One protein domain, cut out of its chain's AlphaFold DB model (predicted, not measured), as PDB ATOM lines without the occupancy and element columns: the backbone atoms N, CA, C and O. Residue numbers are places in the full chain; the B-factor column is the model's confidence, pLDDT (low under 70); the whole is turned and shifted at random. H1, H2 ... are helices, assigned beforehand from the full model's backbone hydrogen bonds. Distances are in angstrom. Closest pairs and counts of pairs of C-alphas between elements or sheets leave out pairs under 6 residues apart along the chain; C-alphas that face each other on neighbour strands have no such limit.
ATOM      1  N   VAL A   2     163.987 211.468 162.229       51.91
ATOM      2  CA  VAL A   2     165.297 211.918 161.698       51.91
ATOM      3  C   VAL A   2     166.429 210.945 162.067       51.91
ATOM      4  O   VAL A   2     167.532 211.056 161.547       51.91
ATOM      5  N   ASP A   3     166.135 209.915 162.868       58.94
ATOM      6  CA  ASP A   3     167.106 208.919 163.346       58.94
ATOM      7  C   ASP A   3     167.509 207.859 162.304       58.94
ATOM      8  O   ASP A   3     168.470 207.122 162.504       58.94
ATOM      9  N   GLY A   4     166.799 207.767 161.174       59.66
ATOM     10  CA  GLY A   4     167.017 206.706 160.181       59.66
ATOM     11  C   GLY A   4     168.294 206.871 159.351       59.66
ATOM     12  O   GLY A   4     168.995 205.896 159.097       59.66
ATOM     13  N   ILE A   5     168.632 208.103 158.959       57.50
ATOM     14  CA  ILE A   5     169.776 208.377 158.068       57.50
ATOM     15  C   ILE A   5     171.094 208.378 158.854       57.50
ATOM     16  O   ILE A   5     172.074 207.776 158.416       57.50
ATOM     17  N   LEU A   6     171.106 208.983 160.049       53.03
ATOM     18  CA  LEU A   6     172.284 209.000 160.926       53.03
ATOM     19  C   LEU A   6     172.648 207.592 161.437       53.03
ATOM     20  O   LEU A   6     173.828 207.297 161.596       53.03
ATOM     21  N   SER A   7     171.670 206.699 161.626       65.88
ATOM     22  CA  SER A   7     171.900 205.310 162.061       65.88
ATOM     23  C   SER A   7     172.537 204.432 160.974       65.88
ATOM     24  O   SER A   7     173.465 203.671 161.251       65.88
ATOM     25  N   VAL A   8     172.096 204.563 159.717       64.12
ATOM     26  CA  VAL A   8     172.608 203.737 158.607       64.12
ATOM     27  C   VAL A   8     173.995 204.194 158.157       64.12
ATOM     28  O   VAL A   8     174.883 203.355 158.018       64.12
ATOM     29  N   ALA A   9     174.210 205.503 157.985       64.94
ATOM     30  CA  ALA A   9     175.510 206.036 157.573       64.94
ATOM     31  C   ALA A   9     176.598 205.748 158.622       64.94
ATOM     32  O   ALA A   9     177.681 205.278 158.282       64.94
ATOM     33  N   SER A  10     176.282 205.940 159.908       77.19
ATOM     34  CA  SER A  10     177.226 205.679 161.001       77.19
ATOM     35  C   SER A  10     177.533 204.180 161.152       77.19
ATOM     36  O   SER A  10     178.679 203.794 161.374       77.19
ATOM     37  N   ARG A  11     176.543 203.300 160.935       84.50
ATOM     38  CA  ARG A  11     176.750 201.843 160.971       84.50
ATOM     39  C   ARG A  11     177.548 201.323 159.779       84.50
ATOM     40  O   ARG A  11     178.389 200.455 159.967       84.50
ATOM     41  N   PHE A  12     177.307 201.840 158.579       86.94
ATOM     42  CA  PHE A  12     178.088 201.485 157.394       86.94
ATOM     43  C   PHE A  12     179.567 201.845 157.577       86.94
ATOM     44  O   PHE A  12     180.433 201.001 157.356       86.94
ATOM     45  N   GLN A  13     179.840 203.053 158.081       85.69
ATOM     46  CA  GLN A  13     181.199 203.508 158.375       85.69
ATOM     47  C   GLN A  13     181.898 202.591 159.393       85.69
ATOM     48  O   GLN A  13     183.032 202.176 159.176       85.69
ATOM     49  N   LEU A  14     181.212 202.241 160.488       88.94
ATOM     50  CA  LEU A  14     181.764 201.376 161.536       88.94
ATOM     51  C   LEU A  14     181.993 199.935 161.072       88.94
ATOM     52  O   LEU A  14     182.950 199.313 161.521       88.94
ATOM     53  N   LEU A  15     181.144 199.400 160.191       93.44
ATOM     54  CA  LEU A  15     181.313 198.045 159.660       93.44
ATOM     55  C   LEU A  15     182.572 197.944 158.795       93.44
ATOM     56  O   LEU A  15     183.421 197.105 159.073       93.44
ATOM     57  N   LEU A  16     182.721 198.842 157.816       94.31
ATOM     58  CA  LEU A  16     183.856 198.808 156.887       94.31
ATOM     59  C   LEU A  16     185.189 199.191 157.536       94.31
ATOM     60  O   LEU A  16     186.246 198.752 157.085       94.31
ATOM     61  N   ALA A  17     185.155 200.042 158.564       92.62
ATOM     62  CA  ALA A  17     186.334 200.331 159.371       92.62
ATOM     63  C   ALA A  17     186.665 199.165 160.316       92.62
ATOM     64  O   ALA A  17     187.831 198.853 160.524       92.62
ATOM     65  N   GLY A  18     185.648 198.511 160.884       95.44
ATOM     66  CA  GLY A  18     185.827 197.424 161.845       95.44
ATOM     67  C   GLY A  18     186.388 196.139 161.235       95.44
ATOM     68  O   GLY A  18     187.130 195.432 161.911       95.44
ATOM     69  N   ASP A  19     186.059 195.839 159.976       96.38
ATOM     70  CA  ASP A  19     186.577 194.667 159.255       96.38
ATOM     71  C   ASP A  19     187.779 194.974 158.340       96.38
ATOM     72  O   ASP A  19     188.307 194.069 157.693       96.38
ATOM     73  N   GLY A  20     188.239 196.231 158.297       96.38
ATOM     74  CA  GLY A  20     189.386 196.661 157.487       96.38
ATOM     75  C   GLY A  20     189.113 196.719 155.978       96.38
ATOM     76  O   GLY A  20     190.035 196.952 155.186       96.38
ATOM     77  N   THR A  21     187.861 196.538 155.544       96.56
ATOM     78  CA  THR A  21     187.479 196.668 154.131       96.56
ATOM     79  C   THR A  21     187.827 198.056 153.607       96.56
ATOM     80  O   THR A  21     188.337 198.186 152.492       96.56
ATOM     81  N   TRP A  22     187.595 199.097 154.412       95.88
ATOM     82  CA  TRP A  22     187.913 200.464 154.007       95.88
ATOM     83  C   TRP A  22     189.414 200.671 153.784       95.88
ATOM     84  O   TRP A  22     189.803 201.210 152.749       95.88
ATOM     85  N   ASP A  23     190.255 200.168 154.689       96.75
ATOM     86  CA  ASP A  23     191.712 200.254 154.549       96.75
ATOM     87  C   ASP A  23     192.182 199.561 153.266       96.75
ATOM     88  O   ASP A  23     192.972 200.116 152.503       96.75
ATOM     89  N   THR A  24     191.633 198.382 152.973       97.44
ATOM     90  CA  THR A  24     191.958 197.624 151.757       97.44
ATOM     91  C   THR A  24     191.586 198.391 150.486       97.44
ATOM     92  O   THR A  24     192.386 198.477 149.551       97.44
ATOM     93  N   VAL A  25     190.381 198.967 150.442       96.75
ATOM     94  CA  VAL A  25     189.901 199.741 149.287       96.75
ATOM     95  C   VAL A  25     190.763 200.982 149.072       96.75
ATOM     96  O   VAL A  25     191.214 201.221 147.952       96.75
ATOM     97  N   VAL A  26     191.029 201.743 150.136       96.19
ATOM     98  CA  VAL A  26     191.828 202.972 150.058       96.19
ATOM     99  C   VAL A  26     193.247 202.669 149.592       96.19
ATOM    100  O   VAL A  26     193.719 203.310 148.658       96.19
ATOM    101  N   GLN A  27     193.913 201.669 150.173       97.94
ATOM    102  CA  GLN A  27     195.281 201.315 149.785       97.94
ATOM    103  C   GLN A  27     195.380 200.930 148.311       97.94
ATOM    104  O   GLN A  27     196.294 201.367 147.615       97.94
ATOM    105  N   ARG A  28     194.417 200.151 147.809       98.19
ATOM    106  CA  ARG A  28     194.422 199.738 146.408       98.19
ATOM    107  C   ARG A  28     194.221 200.920 145.458       98.19
ATOM    108  O   ARG A  28     194.975 201.052 144.500       98.19
ATOM    109  N   LEU A  29     193.237 201.773 145.732       97.62
ATOM    110  CA  LEU A  29     192.958 202.941 144.891       97.62
ATOM    111  C   LEU A  29     194.125 203.931 144.892       97.62
ATOM    112  O   LEU A  29     194.484 204.450 143.838       97.62
ATOM    113  N   LEU A  30     194.741 204.162 146.054       97.75
ATOM    114  CA  LEU A  30     195.910 205.032 146.157       97.75
ATOM    115  C   LEU A  30     197.114 204.451 145.420       97.75
ATOM    116  O   LEU A  30     197.763 205.187 144.689       97.75
ATOM    117  N   ALA A  31     197.386 203.149 145.539       97.62
ATOM    118  CA  ALA A  31     198.482 202.514 144.809       97.62
ATOM    119  C   ALA A  31     198.306 202.619 143.284       97.62
ATOM    120  O   ALA A  31     199.265 202.907 142.569       97.62
ATOM    121  N   GLU A  32     197.083 202.417 142.783       98.38
ATOM    122  CA  GLU A  32     196.767 202.565 141.358       98.38
ATOM    123  C   GLU A  32     196.918 204.026 140.893       98.38
ATOM    124  O   GLU A  32     197.513 204.283 139.843       98.38
ATOM    125  N   ALA A  33     196.443 204.992 141.683       97.56
ATOM    126  CA  ALA A  33     196.542 206.413 141.356       97.56
ATOM    127  C   ALA A  33     197.986 206.943 141.425       97.56
ATOM    128  O   ALA A  33     198.390 207.719 140.559       97.56
ATOM    129  N   GLU A  34     198.773 206.506 142.410       97.06
ATOM    130  CA  GLU A  34     200.190 206.855 142.555       97.06
ATOM    131  C   GLU A  34     201.003 206.325 141.365       97.06
ATOM    132  O   GLU A  34     201.769 207.065 140.751       97.06
ATOM    133  N   ALA A  35     200.779 205.065 140.963       97.81
ATOM    134  CA  ALA A  35     201.446 204.465 139.805       97.81
ATOM    135  C   ALA A  35     201.112 205.181 138.486       97.81
ATOM    136  O   ALA A  35     201.937 205.230 137.573       97.81
ATOM    137  N   ALA A  36     199.906 205.742 138.387       98.12
ATOM    138  CA  ALA A  36     199.463 206.532 137.246       98.12
ATOM    139  C   ALA A  36     199.832 208.027 137.350       98.12
ATOM    140  O   ALA A  36     199.525 208.783 136.429       98.12
ATOM    141  N   VAL A  37     200.490 208.456 138.438       96.31
ATOM    142  CA  VAL A  37     200.847 209.860 138.716       96.31
ATOM    143  C   VAL A  37     199.611 210.779 138.677       96.31
ATOM    144  O   VAL A  37     199.638 211.888 138.149       96.31
ATOM    145  N   LEU A  38     198.486 210.291 139.208       97.25
ATOM    146  CA  LEU A  38     197.199 211.002 139.232       97.25
ATOM    147  C   LEU A  38     196.935 211.730 140.554       97.25
ATOM    148  O   LEU A  38     195.896 212.371 140.707       97.25
ATOM    149  N   VAL A  39     197.842 211.600 141.518       93.62
ATOM    150  CA  VAL A  39     197.661 212.122 142.867       93.62
ATOM    151  C   VAL A  39     198.420 213.437 143.025       93.62
ATOM    152  O   VAL A  39     199.639 213.481 142.895       93.62
ATOM    153  N   ASP A  40     197.687 214.498 143.350       94.62
ATOM    154  CA  ASP A  40     198.223 215.772 143.831       94.62
ATOM    155  C   ASP A  40     197.518 216.111 145.150       94.62
ATOM    156  O   ASP A  40     196.288 216.197 145.211       94.62
ATOM    157  N   TRP A  41     198.283 216.207 146.238       92.19
ATOM    158  CA  TRP A  41     197.730 216.316 147.586       92.19
ATOM    159  C   TRP A  41     197.621 217.772 148.035       92.19
ATOM    160  O   TRP A  41     198.616 218.486 148.142       92.19
TER     161      TRP A  41
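What this domain is: This is residues 2 to 41 of the 75 residues of an uncharacterized protein of Amycolatopsis sp. Hca4 (UniProt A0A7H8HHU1). Going along the printed part from residue 2, you see two helices, H1 and then H2, joined end to end at a corner as a wide, open V, with little contact between its arms. After the second arm, residues 36 to 41 form a short tail that turns back from the far end of H2. The printed part has 40 residues with two named helices in the order H1, H2 and no named strand, and its class is all helix. The whole is extended, with a radius of gyration of the C-alphas of 14.3 A, and its C-alphas span 42 by 21 by 11 A, an outline that is only just flat.

How they stand to each other: Start with H1, residues 3 to 18, and go through residues 19 and 20, a tight link, into H2, residues 21 to 35. The two helices are close but not clearly touching, with 2 pairs of C-alphas within 8 A. Look for their closest C-alphas at Leu 16 and Trp 22, 5.2 A apart. Their centres are 21.5 A apart. They run the same way at a steep tilt of 68 degrees, only just short of about perpendicular. In both H1 and H2 each O i to N i+4 pair is within hydrogen-bond range.

Where its parts are: Find C-alpha 3 at (167.106, 208.919, 163.346); from there H1 runs 22.0 A to C-alpha 18 at (185.827, 197.424, 161.845). H2 begins at C-alpha 21 and runs 21.5 A to C-alpha 35 at (201.446, 204.465, 139.805).

The domain as a whole: The two C-alphas farthest apart are those of Val 2 and Ala 35, at 42.9 A. Residues 2 to 12, of which 3 to 12 belong to H1, stand free, and so do residues 32 to 37, of which 32 to 35 belong to H2. The printed part has no cut. In the B-factor column the mean pLDDT of the printed part is 87.5, and residues 2 to 9 are under 70.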